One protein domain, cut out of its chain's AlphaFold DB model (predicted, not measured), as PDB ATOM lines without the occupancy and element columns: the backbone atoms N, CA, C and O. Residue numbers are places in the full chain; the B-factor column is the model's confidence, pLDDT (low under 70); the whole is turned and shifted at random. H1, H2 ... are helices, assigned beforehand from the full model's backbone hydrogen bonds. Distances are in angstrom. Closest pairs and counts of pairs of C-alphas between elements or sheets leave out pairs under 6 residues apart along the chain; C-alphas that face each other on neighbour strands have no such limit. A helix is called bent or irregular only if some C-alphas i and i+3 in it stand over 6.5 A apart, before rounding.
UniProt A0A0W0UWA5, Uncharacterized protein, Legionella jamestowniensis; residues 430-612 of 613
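AT A GLANCE: This is residues 430 to 612 of the 613 residues of an uncharacterized protein of Legionella jamestowniensis (UniProt A0A0W0UWA5). The long helix H8 and H9 form a helical hairpin that lies along one side of four side-by-side helices, H1, H4, H5 and H6, with H8 packed on H4. H7 lies across the ends of H4 and H5, about perpendicular to both, and H11 crosses H8 to meet the ends of H1 and H4. The printed part has 183 residues, with eleven named helices, H1 to H11 in chain order, and no named strand: the class is all helix. H1, H4, H5, H6 and H8 make an up and down bundle, each running against the one before it. The whole is compact, with a radius of gyration of the C-alphas of 17.1 A, yet elongated, spanning 59 by 37 by 23 A.

IN THESE COORDINATES: H8, residues 532 to 560, is 41.9 A long, from (95.911, 134.198, 80.330) to (134.469, 117.949, 77.803). H9 is residues 563 to 586, 36.0 A. H1 is residues 430 to 447, 25.4 A, beginning at (99.430, 142.832, 72.237). H4 is residues 462 to 480, 26.7 A; H5, 485 to 499, 21.0 A; H6, 502 to 520, 29.0 A. H7 is residues 522 to 530 and H11 residues 598 to 610. H2, 449 to 452, H3, 454 to 457, and H10, 589 to 592, have four residues each. H6, H7 and H9 are irregular, H5 only just: C-alphas 494 and 497 are 6.8 A apart.

HOW THE PARTS SIT: H8 and H9 touch, opposite ways at 11 degrees, a shallow tilt; C-alphas 558 and 569 are closest, 4.7 A. H8 touches H4 with residues 535 to 545 alone, C-alphas 538 and 476 being closest at 6.1 A. H4 and H5 form a hairpin, closest C-alphas 478 and 488 at 6.6 A, as do H5 and H6, 499 and 508 at 5.5 A. H6 touches H1, C-alphas 514 and 435 at 5.1 A. H11, the hub, touches five helices, among them H8, at a steep tilt of 54 degrees, closest C-alphas 605 and 552 at 6.1 A, and H2, C-alphas 607 and 451 at 5.0 A. H7 only just touches H5, with 3 pairs of C-alphas within 8 A, closest 526 and 485 at 6.3 A. H10 only just touches H8, also with 3 pairs, closest 591 and 537 at 6.9 A. H3 touches no helix. Every O i to N i+4 pair is within hydrogen-bond range in H1, H4 and H8, against 8 of 11 in H5, 12 of 15 in H6, 18 of 20 in H9, 8 of 9 in H11 and 0 of 5 in H7, where 4 of 6 O i to N i+3 pairs are.

THE WHOLE: The C-alphas of Lys 523 and Ser 564 are the two farthest apart, 59.3 A. The printed part has no cut, and its links between helices are tight. Mean pLDDT of the printed part is 87.0; residues 450 to 459 are under 70.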
ATOM      1  N   GLN A 430      98.793 142.963  73.551       91.62
ATOM      2  CA  GLN A 430      99.430 142.832  72.237       91.62
ATOM      3  C   GLN A 430     100.819 143.471  72.172       91.62
ATOM      4  O   GLN A 430     101.751 142.877  71.630       91.62
ATOM      5  N   ARG A 431     100.994 144.670  72.738       91.31
ATOM      6  CA  ARG A 431     102.283 145.366  72.686       91.31
ATOM      7  C   ARG A 431     103.350 144.655  73.515       91.31
ATOM      8  O   ARG A 431     104.457 144.458  73.019       91.31
ATOM      9  N   LEU A 432     103.003 144.214  74.726       94.38
ATOM     10  CA  LEU A 432     103.895 143.413  75.565       94.38
ATOM     11  C   LEU A 432     104.282 142.099  74.869       94.38
ATOM     12  O   LEU A 432     105.467 141.786  74.772       94.38
ATOM     13  N   LEU A 433     103.304 141.369  74.323       94.56
ATOM     14  CA  LEU A 433     103.543 140.127  73.583       94.56
ATOM     15  C   LEU A 433     104.465 140.353  72.379       94.56
ATOM     16  O   LEU A 433     105.441 139.625  72.210       94.56
ATOM     17  N   ASN A 434     104.227 141.405  71.593       93.62
ATOM     18  CA  ASN A 434     105.070 141.756  70.451       93.62
ATOM     19  C   ASN A 434     106.518 142.052  70.863       93.62
ATOM     20  O   ASN A 434     107.446 141.592  70.192       93.62
ATOM     21  N   SER A 435     106.733 142.767  71.972       95.81
ATOM     22  CA  SER A 435     108.077 143.015  72.507       95.81
ATOM     23  C   SER A 435     108.766 141.721  72.961       95.81
ATOM     24  O   SER A 435     109.930 141.502  72.622       95.81
ATOM     25  N   LEU A 436     108.052 140.823  73.652       96.88
ATOM     26  CA  LEU A 436     108.580 139.511  74.056       96.88
ATOM     27  C   LEU A 436     108.958 138.652  72.838       96.88
ATOM     28  O   LEU A 436     110.062 138.109  72.776       96.88
ATOM     29  N   THR A 437     108.074 138.566  71.843       95.25
ATOM     30  CA  THR A 437     108.320 137.873  70.568       95.25
ATOM     31  C   THR A 437     109.511 138.467  69.819       95.25
ATOM     32  O   THR A 437     110.330 137.727  69.272       95.25
ATOM     33  N   LYS A 438     109.665 139.796  69.798       95.44
ATOM     34  CA  LYS A 438     110.806 140.448  69.145       95.44
ATOM     35  C   LYS A 438     112.132 140.054  69.794       95.44
ATOM     36  O   LYS A 438     113.063 139.682  69.077       95.44
ATOM     37  N   ILE A 439     112.202 140.066  71.127       96.31
ATOM     38  CA  ILE A 439     113.393 139.633  71.870       96.31
ATOM     39  C   ILE A 439     113.703 138.158  71.581       96.31
ATOM     40  O   ILE A 439     114.838 137.819  71.240       96.31
ATOM     41  N   ASN A 440     112.700 137.281  71.643       95.75
ATOM     42  CA  ASN A 440     112.887 135.855  71.386       95.75
ATOM     43  C   ASN A 440     113.338 135.567  69.940       95.75
ATOM     44  O   ASN A 440     114.259 134.779  69.715       95.75
ATOM     45  N   ARG A 441     112.756 136.248  68.942       93.19
ATOM     46  CA  ARG A 441     113.186 136.147  67.535       93.19
ATOM     47  C   ARG A 441     114.618 136.629  67.341       93.19
ATOM     48  O   ARG A 441     115.361 136.005  66.586       93.19
ATOM     49  N   TYR A 442     115.016 137.706  68.021       92.94
ATOM     50  CA  TYR A 442     116.404 138.158  68.012       92.94
ATOM     51  C   TYR A 442     117.337 137.060  68.539       92.94
ATOM     52  O   TYR A 442     118.295 136.699  67.857       92.94
ATOM     53  N   LEU A 443     117.034 136.488  69.709       92.75
ATOM     54  CA  LEU A 443     117.841 135.422  70.313       92.75
ATOM     55  C   LEU A 443     117.925 134.194  69.400       92.75
ATOM     56  O   LEU A 443     119.022 133.706  69.136       92.75
ATOM     57  N   SER A 444     116.795 133.754  68.848       89.62
ATOM     58  CA  SER A 444     116.726 132.596  67.951       89.62
ATOM     59  C   SER A 444     117.487 132.809  66.641       89.62
ATOM     60  O   SER A 444     118.148 131.893  66.154       89.62
ATOM     61  N   LYS A 445     117.445 134.024  66.073       88.38
ATOM     62  CA  LYS A 445     118.247 134.379  64.895       88.38
ATOM     63  C   LYS A 445     119.738 134.314  65.217       88.38
ATOM     64  O   LYS A 445     120.497 133.683  64.485       88.38
ATOM     65  N   ARG A 446     120.159 134.940  66.319       86.88
ATOM     66  CA  ARG A 446     121.577 135.004  66.692       86.88
ATOM     67  C   ARG A 446     122.142 133.653  67.137       86.88
ATOM     68  O   ARG A 446     123.316 133.398  66.883       86.88
ATOM     69  N   ALA A 447     121.314 132.765  67.690       85.31
ATOM     70  CA  ALA A 447     121.698 131.386  67.993       85.31
ATOM     71  C   ALA A 447     122.205 130.617  66.756       85.31
ATOM     72  O   ALA A 447     123.000 129.700  66.913       85.31
ATOM     73  N   GLY A 448     121.760 130.977  65.543       77.62
ATOM     74  CA  GLY A 448     122.233 130.400  64.275       77.62
ATOM     75  C   GLY A 448     123.395 131.130  63.606       77.62
ATOM     76  O   GLY A 448     123.934 130.642  62.620       77.62
ATOM     77  N   GLU A 449     123.798 132.299  64.094       78.81
ATOM     78  CA  GLU A 449     124.911 133.060  63.505       78.81
ATOM     79  C   GLU A 449     126.261 132.719  64.149       78.81
ATOM     80  O   GLU A 449     127.321 132.890  63.544       78.81
ATOM     81  N   THR A 450     126.221 132.182  65.363       68.31
ATOM     82  CA  THR A 450     127.370 131.620  66.077       68.31
ATOM     83  C   THR A 450     127.927 130.373  65.391       68.31
ATOM     84  O   THR A 450     129.107 130.072  65.555       68.31
ATOM     85  N   SER A 451     127.112 129.653  64.613       58.75
ATOM     86  CA  SER A 451     127.460 128.346  64.056       58.75
ATOM     87  C   SER A 451     128.284 128.374  62.774       58.75
ATOM     88  O   SER A 451     129.161 127.529  62.622       58.75
ATOM     89  N   SER A 452     128.045 129.312  61.852       54.47
ATOM     90  CA  SER A 452     128.318 128.979  60.438       54.47
ATOM     91  C   SER A 452     129.232 129.927  59.659       54.47
ATOM     92  O   SER A 452     129.602 129.589  58.540       54.47
ATOM     93  N   PHE A 453     129.619 131.104  60.166       47.91
ATOM     94  CA  PHE A 453     130.320 132.068  59.288       47.91
ATOM     95  C   PHE A 453     131.179 133.133  59.989       47.91
ATOM     96  O   PHE A 453     132.117 133.664  59.399       47.91
ATOM     97  N   LEU A 454     130.909 133.458  61.257       51.16
ATOM     98  CA  LEU A 454     131.464 134.666  61.888       51.16
ATOM     99  C   LEU A 454     132.714 134.458  62.756       51.16
ATOM    100  O   LEU A 454     133.221 135.444  63.293       51.16
ATOM    101  N   LYS A 455     133.285 133.242  62.826       53.78
ATOM    102  CA  LYS A 455     134.587 133.005  63.494       53.78
ATOM    103  C   LYS A 455     135.689 133.938  62.972       53.78
ATOM    104  O   LYS A 455     136.540 134.364  63.739       53.78
ATOM    105  N   PHE A 456     135.625 134.311  61.691       54.19
ATOM    106  CA  PHE A 456     136.610 135.181  61.042       54.19
ATOM    107  C   PHE A 456     136.453 136.678  61.367       54.19
ATOM    108  O   PHE A 456     137.385 137.447  61.165       54.19
ATOM    109  N   PHE A 457     135.296 137.106  61.888       57.59
ATOM    110  CA  PHE A 457     134.991 138.521  62.161       57.59
ATOM    111  C   PHE A 457     134.856 138.844  63.660       57.59
ATOM    112  O   PHE A 457     134.303 139.887  64.014       57.59
ATOM    113  N   GLY A 458     135.325 137.945  64.537       56.31
ATOM    114  CA  GLY A 458     135.721 138.229  65.925       56.31
ATOM    115  C   GLY A 458     134.691 138.864  66.869       56.31
ATOM    116  O   GLY A 458     135.089 139.396  67.897       56.31
ATOM    117  N   SER A 459     133.393 138.866  66.554       58.06
ATOM    118  CA  SER A 459     132.434 139.747  67.253       58.06
ATOM    119  C   SER A 459     131.272 139.054  67.955       58.06
ATOM    120  O   SER A 459     130.510 139.736  68.635       58.06
ATOM    121  N   TYR A 460     131.118 137.736  67.823       70.50
ATOM    122  CA  TYR A 460     129.969 137.042  68.399       70.50
ATOM    123  C   TYR A 460     130.386 135.703  69.019       70.50
ATOM    124  O   TYR A 460     130.671 134.743  68.305       70.50
ATOM    125  N   THR A 461     130.479 135.664  70.349       81.19
ATOM    126  CA  THR A 461     130.906 134.484  71.121       81.19
ATOM    127  C   THR A 461     129.701 133.737  71.688       81.19
ATOM    128  O   THR A 461     128.625 134.314  71.853       81.19
ATOM    129  N   GLY A 462     129.875 132.462  72.054       83.56
ATOM    130  CA  GLY A 462     128.833 131.734  72.787       83.56
ATOM    131  C   GLY A 462     128.457 132.444  74.096       83.56
ATOM    132  O   GLY A 462     127.286 132.510  74.458       83.56
ATOM    133  N   ALA A 463     129.438 133.056  74.771       85.88
ATOM    134  CA  ALA A 463     129.222 133.792  76.018       85.88
ATOM    135  C   ALA A 463     128.307 135.010  75.835       85.88
ATOM    136  O   ALA A 463     127.473 135.298  76.690       85.88
ATOM    137  N   ASP A 464     128.427 135.691  74.695       86.50
ATOM    138  CA  ASP A 464     127.577 136.818  74.328       86.50
ATOM    139  C   ASP A 464     126.107 136.406  74.148       86.50
ATOM    140  O   ASP A 464     125.202 137.067  74.663       86.50
ATOM    141  N   TYR A 465     125.875 135.284  73.461       90.44
ATOM    142  CA  TYR A 465     124.545 134.699  73.295       90.44
ATOM    143  C   TYR A 465     123.931 134.288  74.639       90.44
ATOM    144  O   TYR A 465     122.824 134.726  74.963       90.44
ATOM    145  N   TYR A 466     124.653 133.506  75.452       91.88
ATOM    146  CA  TYR A 466     124.139 133.047  76.746       91.88
ATOM    147  C   TYR A 466     123.899 134.204  77.719       91.88
ATOM    148  O   TYR A 466     122.913 134.175  78.447       91.88
ATOM    149  N   GLY A 467     124.727 135.255  77.691       92.31
ATOM    150  CA  GLY A 467     124.499 136.468  78.479       92.31
ATOM    151  C   GLY A 467     123.138 137.109  78.191       92.31
ATOM    152  O   GLY A 467     122.392 137.398  79.121       92.31
ATOM    153  N   ARG A 468     122.771 137.257  76.908       94.12
ATOM    154  CA  ARG A 468     121.456 137.797  76.504       94.12
ATOM    155  C   ARG A 468     120.295 136.851  76.786       94.12
ATOM    156  O   ARG A 468     119.198 137.290  77.128       94.12
ATOM    157  N   ARG A 469     120.507 135.547  76.598       94.81
ATOM    158  CA  ARG A 469     119.492 134.538  76.917       94.81
ATOM    159  C   ARG A 469     119.173 134.563  78.410       94.81
ATOM    160  O   ARG A 469     118.005 134.609  78.775       94.81
ATOM    161  N   ASN A 470     120.203 134.619  79.254       95.06
ATOM    162  CA  ASN A 470     120.058 134.680  80.705       95.06
ATOM    163  C   ASN A 470     119.382 135.976  81.165       95.06
ATOM    164  O   ASN A 470     118.483 135.901  81.995       95.06
ATOM    165  N   SER A 471     119.741 137.134  80.595       96.44
ATOM    166  CA  SER A 471     119.064 138.396  80.927       96.44
ATOM    167  C   SER A 471     117.591 138.387  80.525       96.44
ATOM    168  O   SER A 471     116.753 138.907  81.254       96.44
ATOM    169  N   PHE A 472     117.243 137.775  79.388       97.31
ATOM    170  CA  PHE A 472     115.838 137.630  79.006       97.31
ATOM    171  C   PHE A 472     115.092 136.655  79.920       97.31
ATOM    172  O   PHE A 472     113.958 136.926  80.297       97.31
ATOM    173  N   ARG A 473     115.729 135.549  80.315       96.12
ATOM    174  CA  ARG A 473     115.142 134.579  81.243       96.12
ATOM    175  C   ARG A 473     114.862 135.196  82.614       96.12
ATOM    176  O   ARG A 473     113.769 134.990  83.121       96.12
ATOM    177  N   ASP A 474     115.781 136.006  83.147       96.88
ATOM    178  CA  ASP A 474     115.553 136.759  84.391       96.88
ATOM    179  C   ASP A 474     114.294 137.637  84.284       96.88
ATOM    180  O   ASP A 474     113.429 137.605  85.154       96.88
ATOM    181  N   LEU A 475     114.104 138.333  83.158       97.81
ATOM    182  CA  LEU A 475     112.884 139.114  82.921       97.81
ATOM    183  C   LEU A 475     111.620 138.240  82.877       97.81
ATOM    184  O   LEU A 475     110.602 138.620  83.454       97.81
ATOM    185  N   LEU A 476     111.670 137.078  82.216       97.38
ATOM    186  CA  LEU A 476     110.542 136.138  82.175       97.38
ATOM    187  C   LEU A 476     110.191 135.615  83.577       97.38
ATOM    188  O   LEU A 476     109.009 135.543  83.916       97.38
ATOM    189  N   ASP A 477     111.200 135.295  84.390       96.44
ATOM    190  CA  ASP A 477     111.037 134.822  85.766       96.44
ATOM    191  C   ASP A 477     110.355 135.870  86.647       96.44
ATOM    192  O   ASP A 477     109.392 135.551  87.354       96.44
ATOM    193  N   ARG A 478     110.792 137.129  86.555       97.56
ATOM    194  CA  ARG A 478     110.204 138.252  87.300       97.56
ATOM    195  C   ARG A 478     108.759 138.523  86.887       97.56
ATOM    196  O   ARG A 478     107.890 138.658  87.747       97.56
ATOM    197  N   MET A 479     108.472 138.521  85.580       97.31
ATOM    198  CA  MET A 479     107.106 138.674  85.059       97.31
ATOM    199  C   MET A 479     106.190 137.535  85.517       97.31
ATOM    200  O   MET A 479     105.070 137.779  85.962       97.31
ATOM    201  N   ARG A 480     106.659 136.282  85.455       95.00
ATOM    202  CA  ARG A 480     105.878 135.117  85.902       95.00
ATOM    203  C   ARG A 480     105.638 135.137  87.412       95.00
ATOM    204  O   ARG A 480     104.561 134.753  87.861       95.00
ATOM    205  N   SER A 481     106.623 135.609  88.174       94.81
ATOM    206  CA  SER A 481     106.532 135.795  89.628       94.81
ATOM    207  C   SER A 481     105.700 137.020  90.023       94.81
ATOM    208  O   SER A 481     105.506 137.255  91.212       94.81
ATOM    209  N   ARG A 482     105.176 137.766  89.038       95.81
ATOM    210  CA  ARG A 482     104.343 138.962  89.216       95.81
ATOM    211  C   ARG A 482     105.035 140.036  90.053       95.81
ATOM    212  O   ARG A 482     104.397 140.711  90.857       95.81
ATOM    213  N   GLU A 483     106.343 140.197  89.861       96.88
ATOM    214  CA  GLU A 483     107.044 141.355  90.409       96.88
ATOM    215  C   GLU A 483     106.431 142.655  89.870       96.88
ATOM    216  O   GLU A 483     105.831 142.685  88.789       96.88
ATOM    217  N   SER A 484     106.579 143.746  90.628       96.75
ATOM    218  CA  SER A 484     106.055 145.040  90.200       96.75
ATOM    219  C   SER A 484     106.684 145.473  88.875       96.75
ATOM    220  O   SER A 484     107.857 145.202  88.593       96.75
ATOM    221  N   ILE A 485     105.909 146.202  88.070       96.75
ATOM    222  CA  ILE A 485     106.380 146.732  86.786       96.75
ATOM    223  C   ILE A 485     107.655 147.571  86.969       96.75
ATOM    224  O   ILE A 485     108.561 147.484  86.142       96.75
ATOM    225  N   ASP A 486     107.764 148.332  88.062       97.38
ATOM    226  CA  ASP A 486     108.959 149.126  88.360       97.38
ATOM    227  C   ASP A 486     110.198 148.258  88.600       97.38
ATOM    228  O   ASP A 486     111.265 148.571  88.076       97.38
ATOM    229  N   THR A 487     110.056 147.130  89.303       97.62
ATOM    230  CA  THR A 487     111.164 146.183  89.530       97.62
ATOM    231  C   THR A 487     111.648 145.579  88.211       97.62
ATOM    232  O   THR A 487     112.848 145.479  87.958       97.62
ATOM    233  N   ILE A 488     110.717 145.224  87.321       97.94
ATOM    234  CA  ILE A 488     111.047 144.663  86.005       97.94
ATOM    235  C   ILE A 488     111.713 145.725  85.118       97.94
ATOM    236  O   ILE A 488     112.694 145.433  84.436       97.94
ATOM    237  N   ILE A 489     111.223 146.969  85.140       98.12
ATOM    238  CA  ILE A 489     111.851 148.086  84.422       98.12
ATOM    239  C   ILE A 489     113.269 148.338  84.939       98.12
ATOM    240  O   ILE A 489     114.176 148.504  84.124       98.12
ATOM    241  N   GLN A 490     113.473 148.325  86.258       98.00
ATOM    242  CA  GLN A 490     114.797 148.477  86.856       98.00
ATOM    243  C   GLN A 490     115.744 147.362  86.392       98.00
ATOM    244  O   GLN A 490     116.855 147.648  85.954       98.00
ATOM    245  N   CYS A 491     115.288 146.106  86.378       97.81
ATOM    246  CA  CYS A 491     116.058 144.984  85.831       97.81
ATOM    247  C   CYS A 491     116.456 145.218  84.355       97.81
ATOM    248  O   CYS A 491     117.597 144.966  83.958       97.81
ATOM    249  N   ILE A 492     115.556 145.767  83.527       97.62
ATOM    250  CA  ILE A 492     115.893 146.151  82.146       97.62
ATOM    251  C   ILE A 492     116.985 147.231  82.125       97.62
ATOM    252  O   ILE A 492     117.931 147.130  81.341       97.62
ATOM    253  N   GLU A 493     116.871 148.265  82.959       97.38
ATOM    254  CA  GLU A 493     117.851 149.354  83.050       97.38
ATOM    255  C   GLU A 493     119.232 148.870  83.499       97.38
ATOM    256  O   GLU A 493     120.234 149.317  82.943       97.38
ATOM    257  N   GLU A 494     119.289 147.913  84.422       96.31
ATOM    258  CA  GLU A 494     120.526 147.264  84.858       96.31
ATOM    259  C   GLU A 494     121.165 146.440  83.728       96.31
ATOM    260  O   GLU A 494     122.387 146.442  83.569       96.31
ATOM    261  N   HIS A 495     120.361 145.784  82.886       94.19
ATOM    262  CA  HIS A 495     120.845 145.005  81.744       94.19
ATOM    263  C   HIS A 495     121.296 145.861  80.544       94.19
ATOM    264  O   HIS A 495     122.216 145.468  79.818       94.19
ATOM    265  N   LEU A 496     120.686 147.028  80.310       95.00
ATOM    266  CA  LEU A 496     120.932 147.853  79.118       95.00
ATOM    267  C   LEU A 496     122.417 148.221  78.883       95.00
ATOM    268  O   LEU A 496     122.875 148.055  77.745       95.00
ATOM    269  N   PRO A 497     123.206 148.675  79.882       93.62
ATOM    270  CA  PRO A 497     124.616 149.024  79.690       93.62
ATOM    271  C   PRO A 497     125.468 147.880  79.123       93.62
ATOM    272  O   PRO A 497     126.317 148.112  78.259       93.62
ATOM    273  N   TYR A 498     125.202 146.632  79.525       89.62
ATOM    274  CA  TYR A 498     125.949 145.453  79.065       89.62
ATOM    275  C   TYR A 498     125.746 145.157  77.570       89.62
ATOM    276  O   TYR A 498     126.630 144.603  76.899       89.62
ATOM    277  N   PHE A 499     124.591 145.553  77.031       89.75
ATOM    278  CA  PHE A 499     124.180 145.276  75.655       89.75
ATOM    279  C   PHE A 499     124.144 146.513  74.753       89.75
ATOM    280  O   PHE A 499     123.794 146.393  73.584       89.75
ATOM    281  N   SER A 500     124.538 147.688  75.244       86.19
ATOM    282  CA  SER A 500     124.504 148.922  74.443       86.19
ATOM    283  C   SER A 500     125.731 149.113  73.541       86.19
ATOM    284  O   SER A 500     125.694 149.914  72.612       86.19
ATOM    285  N   ASN A 501     126.813 148.361  73.760       80.19
ATOM    286  CA  ASN A 501     128.063 148.526  73.013       80.19
ATOM    287  C   ASN A 501     128.141 147.618  71.772       80.19
ATOM    288  O   ASN A 501     127.897 146.416  71.853       80.19
ATOM    289  N   GLY A 502     128.561 148.164  70.624       77.56
ATOM    290  CA  GLY A 502     128.882 147.400  69.409       77.56
ATOM    291  C   GLY A 502     127.670 146.808  68.668       77.56
ATOM    292  O   GLY A 502     126.611 147.424  68.556       77.56
ATOM    293  N   ARG A 503     127.803 145.578  68.146       71.81
ATOM    294  CA  ARG A 503     126.738 144.854  67.400       71.81
ATOM    295  C   ARG A 503     125.568 144.374  68.282       71.81
ATOM    296  O   ARG A 503     124.740 143.579  67.845       71.81
ATOM    297  N   ARG A 504     125.524 144.827  69.536       77.56
ATOM    298  CA  ARG A 504     124.545 144.441  70.557       77.56
ATOM    299  C   ARG A 504     123.316 145.363  70.610       77.56
ATOM    300  O   ARG A 504     122.337 145.006  71.261       77.56
ATOM    301  N   HIS A 505     123.356 146.492  69.894       86.50
ATOM    302  CA  HIS A 505     122.314 147.524  69.911       86.50
ATOM    303  C   HIS A 505     120.914 146.982  69.593       86.50
ATOM    304  O   HIS A 505     119.995 147.299  70.330       86.50
ATOM    305  N   ASP A 506     120.761 146.068  68.629       91.12
ATOM    306  CA  ASP A 506     119.469 145.431  68.314       91.12
ATOM    307  C   ASP A 506     118.768 144.799  69.541       91.12
ATOM    308  O   ASP A 506     117.542 144.864  69.685       91.12
ATOM    309  N   TYR A 507     119.539 144.154  70.428       94.38
ATOM    310  CA  TYR A 507     118.997 143.548  71.649       94.38
ATOM    311  C   TYR A 507     118.627 144.626  72.664       94.38
ATOM    312  O   TYR A 507     117.539 144.582  73.233       94.38
ATOM    313  N   ALA A 508     119.503 145.618  72.853       94.94
ATOM    314  CA  ALA A 508     119.221 146.762  73.710       94.94
ATOM    315  C   ALA A 508     117.985 147.544  73.233       94.94
ATOM    316  O   ALA A 508     117.177 147.964  74.052       94.94
ATOM    317  N   ASP A 509     117.785 147.689  71.926       95.38
ATOM    318  CA  ASP A 509     116.614 148.350  71.350       95.38
ATOM    319  C   ASP A 509     115.342 147.528  71.582       95.38
ATOM    320  O   ASP A 509     114.315 148.078  71.973       95.38
ATOM    321  N   SER A 510     115.427 146.200  71.479       96.44
ATOM    322  CA  SER A 510     114.314 145.310  71.842       96.44
ATOM    323  C   SER A 510     113.967 145.393  73.340       96.44
ATOM    324  O   SER A 510     112.792 145.388  73.703       96.44
ATOM    325  N   LEU A 511     114.970 145.538  74.217       97.25
ATOM    326  CA  LEU A 511     114.764 145.786  75.649       97.25
ATOM    327  C   LEU A 511     114.137 147.162  75.926       97.25
ATOM    328  O   LEU A 511     113.248 147.267  76.770       97.25
ATOM    329  N   LYS A 512     114.550 148.214  75.209       97.00
ATOM    330  CA  LYS A 512     113.934 149.550  75.312       97.00
ATOM    331  C   LYS A 512     112.467 149.522  74.890       97.00
ATOM    332  O   LYS A 512     111.642 150.158  75.539       97.00
ATOM    333  N   GLU A 513     112.131 148.774  73.842       95.94
ATOM    334  CA  GLU A 513     110.742 148.591  73.414       95.94
ATOM    335  C   GLU A 513     109.913 147.845  74.458       95.94
ATOM    336  O   GLU A 513     108.798 148.271  74.756       95.94
ATOM    337  N   LEU A 514     110.465 146.787  75.063       97.19
ATOM    338  CA  LEU A 514     109.817 146.089  76.172       97.19
ATOM    339  C   LEU A 514     109.585 147.024  77.366       97.19
ATOM    340  O   LEU A 514     108.487 147.058  77.912       97.19
ATOM    341  N   LYS A 515     110.589 147.825  77.739       97.44
ATOM    342  CA  LYS A 515     110.456 148.850  78.781       97.44
ATOM    343  C   LYS A 515     109.346 149.848  78.444       97.44
ATOM    344  O   LYS A 515     108.526 150.148  79.303       97.44
ATOM    345  N   ALA A 516     109.304 150.351  77.210       94.81
ATOM    346  CA  ALA A 516     108.268 151.280  76.770       94.81
ATOM    347  C   ALA A 516     106.868 150.653  76.849       94.81
ATOM    348  O   ALA A 516     105.943 151.309  77.315       94.81
ATOM    349  N   ALA A 517     106.724 149.381  76.462       93.19
ATOM    350  CA  ALA A 517     105.476 148.643  76.634       93.19
ATOM    351  C   ALA A 517     105.094 148.542  78.120       93.19
ATOM    352  O   ALA A 517     103.984 148.901  78.486       93.19
ATOM    353  N   LEU A 518     106.019 148.132  78.993       95.00
ATOM    354  CA  LEU A 518     105.781 148.007  80.438       95.00
ATOM    355  C   LEU A 518     105.351 149.323  81.102       95.00
ATOM    356  O   LEU A 518     104.483 149.303  81.970       95.00
ATOM    357  N   ILE A 519     105.905 150.464  80.678       93.81
ATOM    358  CA  ILE A 519     105.506 151.786  81.191       93.81
ATOM    359  C   ILE A 519     104.009 152.043  80.967       93.81
ATOM    360  O   ILE A 519     103.341 152.550  81.866       93.81
ATOM    361  N   GLU A 520     103.463 151.645  79.818       88.44
ATOM    362  CA  GLU A 520     102.038 151.826  79.492       88.44
ATOM    363  C   GLU A 520     101.123 150.962  80.363       88.44
ATOM    364  O   GLU A 520      99.969 151.317  80.610       88.44
ATOM    365  N   TYR A 521     101.650 149.854  80.885       90.38
ATOM    366  CA  TYR A 521     100.913 148.975  81.782       90.38
ATOM    367  C   TYR A 521     101.001 149.378  83.254       90.38
ATOM    368  O   TYR A 521     100.312 148.765  84.064       90.38
ATOM    369  N   LYS A 522     101.756 150.425  83.632       90.31
ATOM    370  CA  LYS A 522     101.853 150.865  85.040       90.31
ATOM    371  C   LYS A 522     100.490 151.126  85.684       90.31
ATOM    372  O   LYS A 522     100.316 150.819  86.857       90.31
ATOM    373  N   LYS A 523      99.506 151.620  84.919       85.94
ATOM    374  CA  LYS A 523      98.133 151.850  85.412       85.94
ATOM    375  C   LYS A 523      97.383 150.570  85.806       85.94
ATOM    376  O   LYS A 523      96.390 150.651  86.520       85.94
ATOM    377  N   PHE A 524      97.846 149.413  85.337       85.25
ATOM    378  CA  PHE A 524      97.292 148.097  85.648       85.25
ATOM    379  C   PHE A 524      98.133 147.331  86.681       85.25
ATOM    380  O   PHE A 524      97.738 146.235  87.075       85.25
ATOM    381  N   ASP A 525      99.271 147.876  87.125       89.38
ATOM    382  CA  ASP A 525     100.224 147.184  88.001       89.38
ATOM    383  C   ASP A 525     100.569 145.765  87.468       89.38
ATOM    384  O   ASP A 525     100.527 145.501  86.264       89.38
ATOM    385  N   SER A 526     100.901 144.819  88.345       89.00
ATOM    386  CA  SER A 526     101.194 143.423  88.012       89.00
ATOM    387  C   SER A 526     100.008 142.634  87.429       89.00
ATOM    388  O   SER A 526     100.217 141.533  86.915       89.00
ATOM    389  N   SER A 527      98.782 143.185  87.416       87.69
ATOM    390  CA  SER A 527      97.596 142.490  86.879       87.69
ATOM    391  C   SER A 527      97.682 142.217  85.373       87.69
ATOM    392  O   SER A 527      97.050 141.287  84.870       87.69
ATOM    393  N   VAL A 528      98.527 142.948  84.633       90.00
ATOM    394  CA  VAL A 528      98.818 142.637  83.222       90.00
ATOM    395  C   VAL A 528      99.382 141.221  83.052       90.00
ATOM    396  O   VAL A 528      99.075 140.544  82.072       90.00
ATOM    397  N   PHE A 529     100.137 140.721  84.033       93.06
ATOM    398  CA  PHE A 529     100.682 139.363  84.024       93.06
ATOM    399  C   PHE A 529      99.641 138.297  84.405       93.06
ATOM    400  O   PHE A 529      99.949 137.105  84.410       93.06
ATOM    401  N   GLU A 530      98.401 138.692  84.707       88.81
ATOM    402  CA  GLU A 530      97.273 137.783  84.936       88.81
ATOM    403  C   GLU A 530      96.482 137.475  83.666       88.81
ATOM    404  O   GLU A 530      95.676 136.544  83.647       88.81
ATOM    405  N   VAL A 531      96.733 138.206  82.577       87.88
ATOM    406  CA  VAL A 531      96.114 137.916  81.285       87.88
ATOM    407  C   VAL A 531      96.570 136.530  80.821       87.88
ATOM    408  O   VAL A 531      97.766 136.299  80.624       87.88
ATOM    409  N   GLY A 532      95.620 135.611  80.612       85.81
ATOM    410  CA  GLY A 532      95.911 134.198  80.330       85.81
ATOM    411  C   GLY A 532      96.879 133.990  79.161       85.81
ATOM    412  O   GLY A 532      97.802 133.188  79.251       85.81
ATOM    413  N   LEU A 533      96.758 134.802  78.108       87.50
ATOM    414  CA  LEU A 533      97.656 134.751  76.953       87.50
ATOM    415  C   LEU A 533      99.105 135.160  77.279       87.50
ATOM    416  O   LEU A 533     100.053 134.599  76.720       87.50
ATOM    417  N   ILE A 534      99.292 136.122  78.190       92.31
ATOM    418  CA  ILE A 534     100.619 136.501  78.689       92.31
ATOM    419  C   ILE A 534     101.186 135.347  79.512       92.31
ATOM    420  O   ILE A 534     102.304 134.914  79.244       92.31
ATOM    421  N   GLN A 535     100.413 134.790  80.446       91.56
ATOM    422  CA  GLN A 535     100.855 133.664  81.279       91.56
ATOM    423  C   GLN A 535     101.260 132.445  80.452       91.56
ATOM    424  O   GLN A 535     102.316 131.856  80.693       91.56
ATOM    425  N   GLU A 536     100.454 132.089  79.451       88.62
ATOM    426  CA  GLU A 536     100.747 130.989  78.535       88.62
ATOM    427  C   GLU A 536     102.054 131.243  77.769       88.62
ATOM    428  O   GLU A 536     102.894 130.346  77.652       88.62
ATOM    429  N   THR A 537     102.260 132.473  77.286       93.75
ATOM    430  CA  THR A 537     103.470 132.863  76.546       93.75
ATOM    431  C   THR A 537     104.710 132.815  77.439       93.75
ATOM    432  O   THR A 537     105.692 132.168  77.071       93.75
ATOM    433  N   LEU A 538     104.653 133.417  78.633       95.38
ATOM    434  CA  LEU A 538     105.745 133.401  79.613       95.38
ATOM    435  C   LEU A 538     106.115 131.965  80.011       95.38
ATOM    436  O   LEU A 538     107.282 131.577  79.942       95.38
ATOM    437  N   THR A 539     105.112 131.148  80.340       92.25
ATOM    438  CA  THR A 539     105.299 129.738  80.719       92.25
ATOM    439  C   THR A 539     105.904 128.926  79.577       92.25
ATOM    440  O   THR A 539     106.805 128.111  79.801       92.25
ATOM    441  N   SER A 540     105.446 129.160  78.345       92.94
ATOM    442  CA  SER A 540     105.963 128.486  77.154       92.94
ATOM    443  C   SER A 540     107.420 128.855  76.880       92.94
ATOM    444  O   SER A 540     108.231 127.962  76.637       92.94
ATOM    445  N   TYR A 541     107.771 130.145  76.944       95.81
ATOM    446  CA  TYR A 541     109.146 130.601  76.718       95.81
ATOM    447  C   TYR A 541     110.085 130.011  77.757       95.81
ATOM    448  O   TYR A 541     111.104 129.426  77.400       95.81
ATOM    449  N   GLN A 542     109.715 130.109  79.030       94.12
ATOM    450  CA  GLN A 542     110.535 129.589  80.108       94.12
ATOM    451  C   GLN A 542     110.732 128.077  80.006       94.12
ATOM    452  O   GLN A 542     111.865 127.613  80.039       94.12
ATOM    453  N   SER A 543     109.661 127.312  79.783       90.31
ATOM    454  CA  SER A 543     109.759 125.852  79.642       90.31
ATOM    455  C   SER A 543     110.682 125.442  78.489       90.31
ATOM    456  O   SER A 543     111.405 124.446  78.580       90.31
ATOM    457  N   LEU A 544     110.666 126.204  77.389       93.75
ATOM    458  CA  LEU A 544     111.550 125.964  76.252       93.75
ATOM    459  C   LEU A 544     112.994 126.351  76.558       93.75
ATOM    460  O   LEU A 544     113.883 125.563  76.241       93.75
ATOM    461  N   TYR A 545     113.241 127.489  77.210       94.50
ATOM    462  CA  TYR A 545     114.589 127.879  77.625       94.50
ATOM    463  C   TYR A 545     115.180 126.934  78.673       94.50
ATOM    464  O   TYR A 545     116.322 126.518  78.509       94.50
ATOM    465  N   ASP A 546     114.407 126.485  79.661       92.38
ATOM    466  CA  ASP A 546     114.840 125.475  80.636       92.38
ATOM    467  C   ASP A 546     115.233 124.166  79.938       92.38
ATOM    468  O   ASP A 546     116.210 123.502  80.297       92.38
ATOM    469  N   SER A 547     114.479 123.776  78.905       90.62
ATOM    470  CA  SER A 547     114.819 122.611  78.091       90.62
ATOM    471  C   SER A 547     116.070 122.834  77.242       90.62
ATOM    472  O   SER A 547     116.835 121.888  77.051       90.62
ATOM    473  N   MET A 548     116.285 124.048  76.731       90.62
ATOM    474  CA  MET A 548     117.512 124.411  76.023       90.62
ATOM    475  C   MET A 548     118.709 124.381  76.972       90.62
ATOM    476  O   MET A 548     119.705 123.773  76.622       90.62
ATOM    477  N   ASP A 549     118.603 124.918  78.189       91.62
ATOM    478  CA  ASP A 549     119.673 124.908  79.197       91.62
ATOM    479  C   ASP A 549     120.094 123.484  79.588       91.62
ATOM    480  O   ASP A 549     121.289 123.193  79.725       91.62
ATOM    481  N   LYS A 550     119.128 122.565  79.724       90.19
ATOM    482  CA  LYS A 550     119.406 121.135  79.943       90.19
ATOM    483  C   LYS A 550     120.183 120.536  78.772       90.19
ATOM    484  O   LYS A 550     121.189 119.859  78.994       90.19
ATOM    485  N   TYR A 551     119.765 120.835  77.541       90.25
ATOM    486  CA  TYR A 551     120.474 120.406  76.338       90.25
ATOM    487  C   TYR A 551     121.886 121.005  76.259       90.25
ATOM    488  O   TYR A 551     122.853 120.263  76.100       90.25
ATOM    489  N   THR A 552     122.028 122.321  76.448       88.38
ATOM    490  CA  THR A 552     123.307 123.039  76.511       88.38
ATOM    491  C   THR A 552     124.240 122.383  77.535       88.38
ATOM    492  O   THR A 552     125.402 122.114  77.242       88.38
ATOM    493  N   SER A 553     123.729 122.060  78.726       90.00
ATOM    494  CA  SER A 553     124.498 121.406  79.793       90.00
ATOM    495  C   SER A 553     124.966 120.001  79.404       90.00
ATOM    496  O   SER A 553     126.108 119.633  79.682       90.00
ATOM    497  N   ALA A 554     124.110 119.210  78.748       87.75
ATOM    498  CA  ALA A 554     124.485 117.899  78.218       87.75
ATOM    499  C   ALA A 554     125.543 118.021  77.107       87.75
ATOM    500  O   ALA A 554     126.528 117.283  77.114       87.75
ATOM    501  N   ALA A 555     125.401 119.009  76.220       86.50
ATOM    502  CA  ALA A 555     126.360 119.301  75.159       86.50
ATOM    503  C   ALA A 555     127.729 119.735  75.706       86.50
ATOM    504  O   ALA A 555     128.759 119.269  75.223       86.50
ATOM    505  N   PHE A 556     127.767 120.552  76.765       86.56
ATOM    506  CA  PHE A 556     129.013 120.891  77.460       86.56
ATOM    507  C   PHE A 556     129.703 119.660  78.053       86.56
ATOM    508  O   PHE A 556     130.924 119.532  77.943       86.56
ATOM    509  N   LYS A 557     128.941 118.751  78.680       88.19
ATOM    510  CA  LYS A 557     129.489 117.498  79.223       88.19
ATOM    511  C   LYS A 557     130.073 116.630  78.116       88.19
ATOM    512  O   LYS A 557     131.191 116.156  78.272       88.19
ATOM    513  N   PHE A 558     129.365 116.497  76.997       86.19
ATOM    514  CA  PHE A 558     129.847 115.786  75.817       86.19
ATOM    515  C   PHE A 558     131.143 116.385  75.273       86.19
ATOM    516  O   PHE A 558     132.129 115.669  75.132       86.19
ATOM    517  N   TYR A 559     131.194 117.704  75.081       83.31
ATOM    518  CA  TYR A 559     132.386 118.383  74.571       83.31
ATOM    519  C   TYR A 559     133.611 118.225  75.489       83.31
ATOM    520  O   TYR A 559     134.741 118.147  75.019       83.31
ATOM    521  N   ARG A 560     133.399 118.163  76.812       85.50
ATOM    522  CA  ARG A 560     134.469 117.949  77.803       85.50
ATOM    523  C   ARG A 560     134.797 116.478  78.048       85.50
ATOM    524  O   ARG A 560     135.810 116.184  78.683       85.50
ATOM    525  N   SER A 561     133.941 115.558  77.612       85.00
ATOM    526  CA  SER A 561     134.145 114.131  77.830       85.00
ATOM    527  C   SER A 561     135.278 113.623  76.935       85.00
ATOM    528  O   SER A 561     135.270 113.815  75.723       85.00
ATOM    529  N   GLY A 562     136.290 112.989  77.534       74.00
ATOM    530  CA  GLY A 562     137.283 112.230  76.772       74.00
ATOM    531  C   GLY A 562     136.650 111.000  76.106       74.00
ATOM    532  O   GLY A 562     135.525 110.620  76.433       74.00
ATOM    533  N   SER A 563     137.392 110.336  75.214       73.06
ATOM    534  CA  SER A 563     136.901 109.216  74.384       73.06
ATOM    535  C   SER A 563     136.150 108.115  75.149       73.06
ATOM    536  O   SER A 563     135.218 107.528  74.613       73.06
ATOM    537  N   SER A 564     136.509 107.864  76.411       74.62
ATOM    538  CA  SER A 564     135.891 106.834  77.258       74.62
ATOM    539  C   SER A 564     134.444 107.110  77.704       74.62
ATOM    540  O   SER A 564     133.757 106.160  78.056       74.62
ATOM    541  N   LYS A 565     133.960 108.364  77.687       81.69
ATOM    542  CA  LYS A 565     132.589 108.745  78.127       81.69
ATOM    543  C   LYS A 565     131.726 109.349  77.016       81.69
ATOM    544  O   LYS A 565     130.684 109.962  77.274       81.69
ATOM    545  N   HIS A 566     132.179 109.186  75.778       81.88
ATOM    546  CA  HIS A 566     131.571 109.802  74.608       81.88
ATOM    547  C   HIS A 566     130.134 109.305  74.379       81.88
ATOM    548  O   HIS A 566     129.225 110.113  74.192       81.88
ATOM    549  N   ASP A 567     129.904 107.991  74.465       78.06
ATOM    550  CA  ASP A 567     128.591 107.389  74.192       78.06
ATOM    551  C   ASP A 567     127.533 107.758  75.245       78.06
ATOM    552  O   ASP A 567     126.401 108.086  74.889       78.06
ATOM    553  N   GLU A 568     127.901 107.791  76.530       78.94
ATOM    554  CA  GLU A 568     127.012 108.233  77.618       78.94
ATOM    555  C   GLU A 568     126.592 109.694  77.443       78.94
ATOM    556  O   GLU A 568     125.418 110.050  77.576       78.94
ATOM    557  N   SER A 569     127.557 110.551  77.109       82.31
ATOM    558  CA  SER A 569     127.316 111.984  76.967       82.31
ATOM    559  C   SER A 569     126.498 112.291  75.707       82.31
ATOM    560  O   SER A 569     125.624 113.158  75.740       82.31
ATOM    561  N   LEU A 570     126.708 111.531  74.624       83.38
ATOM    562  CA  LEU A 570     125.899 111.605  73.408       83.38
ATOM    563  C   LEU A 570     124.451 111.172  73.669       83.38
ATOM    564  O   LEU A 570     123.514 111.836  73.222       83.38
ATOM    565  N   ALA A 571     124.251 110.090  74.424       79.00
ATOM    566  CA  ALA A 571     122.916 109.627  74.785       79.00
ATOM    567  C   ALA A 571     122.176 110.665  75.654       79.00
ATOM    568  O   ALA A 571     121.018 110.996  75.386       79.00
ATOM    569  N   ALA A 572     122.872 111.270  76.625       82.44
ATOM    570  CA  ALA A 572     122.327 112.356  77.439       82.44
ATOM    571  C   ALA A 572     121.909 113.577  76.595       82.44
ATOM    572  O   ALA A 572     120.835 114.138  76.822       82.44
ATOM    573  N   MET A 573     122.707 113.967  75.595       86.94
ATOM    574  CA  MET A 573     122.332 115.033  74.655       86.94
ATOM    575  C   MET A 573     121.069 114.688  73.860       86.94
ATOM    576  O   MET A 573     120.153 115.510  73.770       86.94
ATOM    577  N   GLU A 574     120.991 113.476  73.306       84.44
ATOM    578  CA  GLU A 574     119.836 113.048  72.507       84.44
ATOM    579  C   GLU A 574     118.550 112.997  73.353       84.44
ATOM    580  O   GLU A 574     117.476 113.385  72.885       84.44
ATOM    581  N   ASN A 575     118.645 112.624  74.633       81.44
ATOM    582  CA  ASN A 575     117.516 112.700  75.565       81.44
ATOM    583  C   ASN A 575     116.978 114.116  75.748       81.44
ATOM    584  O   ASN A 575     115.759 114.323  75.770       81.44
ATOM    585  N   GLU A 576     117.866 115.097  75.904       88.31
ATOM    586  CA  GLU A 576     117.434 116.481  76.071       88.31
ATOM    587  C   GLU A 576     116.894 117.069  74.763       88.31
ATOM    588  O   GLU A 576     115.876 117.765  74.794       88.31
ATOM    589  N   LYS A 577     117.449 116.682  73.603       86.94
ATOM    590  CA  LYS A 577     116.888 117.015  72.279       86.94
ATOM    591  C   LYS A 577     115.446 116.524  72.150       86.94
ATOM    592  O   LYS A 577     114.548 117.255  71.726       86.94
ATOM    593  N   ILE A 578     115.213 115.272  72.532       80.56
ATOM    594  CA  ILE A 578     113.892 114.649  72.538       80.56
ATOM    595  C   ILE A 578     112.924 115.403  73.460       80.56
ATOM    596  O   ILE A 578     111.783 115.668  73.067       80.56
ATOM    597  N   GLY A 579     113.374 115.756  74.669       79.38
ATOM    598  CA  GLY A 579     112.590 116.533  75.630       79.38
ATOM    599  C   GLY A 579     112.145 117.872  75.058       79.38
ATOM    600  O   GLY A 579     110.957 118.194  75.083       79.38
ATOM    601  N   TYR A 580     113.079 118.596  74.445       87.56
ATOM    602  CA  TYR A 580     112.798 119.854  73.768       87.56
ATOM    603  C   TYR A 580     111.792 119.684  72.625       87.56
ATOM    604  O   TYR A 580     110.798 120.407  72.548       87.56
ATOM    605  N   LYS A 581     111.997 118.686  71.755       87.19
ATOM    606  CA  LYS A 581     111.085 118.380  70.639       87.19
ATOM    607  C   LYS A 581     109.662 118.117  71.122       87.19
ATOM    608  O   LYS A 581     108.705 118.478  70.433       87.19
ATOM    609  N   PHE A 582     109.521 117.448  72.264       81.62
ATOM    610  CA  PHE A 582     108.230 117.200  72.885       81.62
ATOM    611  C   PHE A 582     107.601 118.504  73.391       81.62
ATOM    612  O   PHE A 582     106.515 118.848  72.929       81.62
ATOM    613  N   LEU A 583     108.307 119.268  74.233       84.12
ATOM    614  CA  LEU A 583     107.822 120.538  74.793       84.12
ATOM    615  C   LEU A 583     107.434 121.545  73.705       84.12
ATOM    616  O   LEU A 583     106.342 122.107  73.732       84.12
ATOM    617  N   ARG A 584     108.252 121.684  72.658       89.06
ATOM    618  CA  ARG A 584     107.970 122.544  71.498       89.06
ATOM    619  C   ARG A 584     106.687 122.161  70.749       89.06
ATOM    620  O   ARG A 584     106.118 122.982  70.036       89.06
ATOM    621  N   LYS A 585     106.229 120.911  70.849       85.81
ATOM    622  CA  LYS A 585     104.948 120.475  70.270       85.81
ATOM    623  C   LYS A 585     103.757 120.680  71.207       85.81
ATOM    624  O   LYS A 585     102.633 120.583  70.712       85.81
ATOM    625  N   GLU A 586     103.993 120.882  72.501       82.38
ATOM    626  CA  GLU A 586     102.951 121.186  73.489       82.38
ATOM    627  C   GLU A 586     102.601 122.673  73.504       82.38
ATOM    628  O   GLU A 586     101.429 123.003  73.661       82.38
ATOM    629  N   VAL A 587     103.582 123.561  73.302       85.81
ATOM    630  CA  VAL A 587     103.325 125.008  73.283       85.81
ATOM    631  C   VAL A 587     102.456 125.420  72.089       85.81
ATOM    632  O   VAL A 587     102.437 124.768  71.035       85.81
ATOM    633  N   ARG A 588     101.770 126.555  72.244       84.19
ATOM    634  CA  ARG A 588     100.941 127.191  71.217       84.19
ATOM    635  C   ARG A 588     101.678 127.363  69.892       84.19
ATOM    636  O   ARG A 588     102.872 127.655  69.870       84.19
ATOM    637  N   SER A 589     100.965 127.235  68.772       79.62
ATOM    638  CA  SER A 589     101.524 127.362  67.413       79.62
ATOM    639  C   SER A 589     102.287 128.673  67.193       79.62
ATOM    640  O   SER A 589     103.371 128.636  66.611       79.62
ATOM    641  N   GLY A 590     101.758 129.796  67.697       82.75
ATOM    642  CA  GLY A 590     102.413 131.107  67.644       82.75
ATOM    643  C   GLY A 590     103.806 131.072  68.270       82.75
ATOM    644  O   GLY A 590     104.792 131.299  67.576       82.75
ATOM    645  N   VAL A 591     103.892 130.648  69.535       87.88
ATOM    646  CA  VAL A 591     105.156 130.514  70.278       87.88
ATOM    647  C   VAL A 591     106.078 129.473  69.642       87.88
ATOM    648  O   VAL A 591     107.262 129.721  69.432       87.88
ATOM    649  N   LYS A 592     105.541 128.308  69.270       89.56
ATOM    650  CA  LYS A 592     106.283 127.207  68.642       89.56
ATOM    651  C   LYS A 592     107.101 127.663  67.436       89.56
ATOM    652  O   LYS A 592     108.193 127.140  67.216       89.56
ATOM    653  N   ASN A 593     106.561 128.565  66.621       87.75
ATOM    654  CA  ASN A 593     107.211 129.025  65.395       87.75
ATOM    655  C   ASN A 593     108.348 130.018  65.651       87.75
ATOM    656  O   ASN A 593     109.160 130.241  64.757       87.75
ATOM    657  N   GLU A 594     108.443 130.572  66.856       90.25
ATOM    658  CA  GLU A 594     109.527 131.476  67.233       90.25
ATOM    659  C   GLU A 594     110.797 130.752  67.680       90.25
ATOM    660  O   GLU A 594     111.870 131.345  67.682       90.25
ATOM    661  N   PHE A 595     110.685 129.471  68.031       90.56
ATOM    662  CA  PHE A 595     111.798 128.641  68.476       90.56
ATOM    663  C   PHE A 595     112.296 127.712  67.363       90.56
ATOM    664  O   PHE A 595     111.505 127.164  66.577       90.56
ATOM    665  N   ALA A 596     113.612 127.474  67.340       86.06
ATOM    666  CA  ALA A 596     114.273 126.599  66.377       86.06
ATOM    667  C   ALA A 596     113.628 125.203  66.317       86.06
ATOM    668  O   ALA A 596     113.143 124.659  67.313       86.06
ATOM    669  N   LYS A 597     113.600 124.601  65.122       87.69
ATOM    670  CA  LYS A 597     113.262 123.175  64.996       87.69
ATOM    671  C   LYS A 597     114.346 122.346  65.688       87.69
ATOM    672  O   LYS A 597     115.480 122.791  65.810       87.69
ATOM    673  N   ASP A 598     114.002 121.138  66.111       79.62
ATOM    674  CA  ASP A 598     114.872 120.272  66.909       79.62
ATOM    675  C   ASP A 598     116.221 119.967  66.247       79.62
ATOM    676  O   ASP A 598     117.230 119.916  66.942       79.62
ATOM    677  N   ASP A 599     116.270 119.822  64.923       77.88
ATOM    678  CA  ASP A 599     117.538 119.594  64.218       77.88
ATOM    679  C   ASP A 599     118.417 120.852  64.162       77.88
ATOM    680  O   ASP A 599     119.625 120.764  64.361       77.88
ATOM    681  N   LEU A 600     117.806 122.030  63.991       80.19
ATOM    682  CA  LEU A 600     118.519 123.310  64.016       80.19
ATOM    683  C   LEU A 600     119.004 123.655  65.427       80.19
ATOM    684  O   LEU A 600     120.106 124.163  65.577       80.19
ATOM    685  N   LEU A 601     118.218 123.349  66.464       79.75
ATOM    686  CA  LEU A 601     118.613 123.590  67.853       79.75
ATOM    687  C   LEU A 601     119.918 122.868  68.194       79.75
ATOM    688  O   LEU A 601     120.800 123.456  68.813       79.75
ATOM    689  N   VAL A 602     120.030 121.596  67.793       77.06
ATOM    690  CA  VAL A 602     121.223 120.779  68.047       77.06
ATOM    691  C   VAL A 602     122.461 121.455  67.491       77.06
ATOM    692  O   VAL A 602     123.435 121.617  68.218       77.06
ATOM    693  N   GLU A 603     122.402 121.871  66.227       79.25
ATOM    694  CA  GLU A 603     123.503 122.548  65.550       79.25
ATOM    695  C   GLU A 603     123.826 123.891  66.218       79.25
ATOM    696  O   GLU A 603     124.987 124.173  66.512       79.25
ATOM    697  N   GLN A 604     122.810 124.701  66.512       83.81
ATOM    698  CA  GLN A 604     122.969 126.017  67.133       83.81
ATOM    699  C   GLN A 604     123.621 125.921  68.513       83.81
ATOM    700  O   GLN A 604     124.675 126.506  68.756       83.81
ATOM    701  N   GLU A 605     123.027 125.146  69.419       84.31
ATOM    702  CA  GLU A 605     123.494 125.025  70.798       84.31
ATOM    703  C   GLU A 605     124.845 124.301  70.876       84.31
ATOM    704  O   GLU A 605     125.707 124.719  71.646       84.31
ATOM    705  N   TYR A 606     125.090 123.284  70.041       80.88
ATOM    706  CA  TYR A 606     126.404 122.637  69.971       80.88
ATOM    707  C   TYR A 606     127.500 123.624  69.555       80.88
ATOM    708  O   TYR A 606     128.547 123.708  70.199       80.88
ATOM    709  N   ASN A 607     127.254 124.427  68.517       79.94
ATOM    710  CA  ASN A 607     128.217 125.430  68.078       79.94
ATOM    711  C   ASN A 607     128.393 126.560  69.101       79.94
ATOM    712  O   ASN A 607     129.512 127.023  69.317       79.94
ATOM    713  N   ASN A 608     127.317 126.972  69.777       81.81
ATOM    714  CA  ASN A 608     127.381 127.930  70.882       81.81
ATOM    715  C   ASN A 608     128.275 127.428  72.013       81.81
ATOM    716  O   ASN A 608     129.097 128.185  72.520       81.81
ATOM    717  N   VAL A 609     128.129 126.156  72.395       82.56
ATOM    718  CA  VAL A 609     128.973 125.485  73.392       82.56
ATOM    719  C   VAL A 609     130.433 125.434  72.943       82.56
ATOM    720  O   VAL A 609     131.324 125.787  73.715       82.56
ATOM    721  N   ALA A 610     130.688 125.041  71.693       77.69
ATOM    722  CA  ALA A 610     132.039 124.951  71.145       77.69
ATOM    723  C   ALA A 610     132.751 126.315  71.081       77.69
ATOM    724  O   ALA A 610     133.962 126.366  71.237       77.69
ATOM    725  N   ASN A 611     131.999 127.404  70.878       74.94
ATOM    726  CA  ASN A 611     132.508 128.781  70.831       74.94
ATOM    727  C   ASN A 611     132.401 129.527  72.173       74.94
ATOM    728  O   ASN A 611     132.597 130.746  72.223       74.94
ATOM    729  N   PHE A 612     131.965 128.842  73.232       73.62
ATOM    730  CA  PHE A 612     131.945 129.381  74.589       73.62
ATOM    731  C   PHE A 612     133.264 129.121  75.320       73.62
ATOM    732  O   PHE A 612     133.697 129.979  76.085       73.62
TER     733      PHE A 612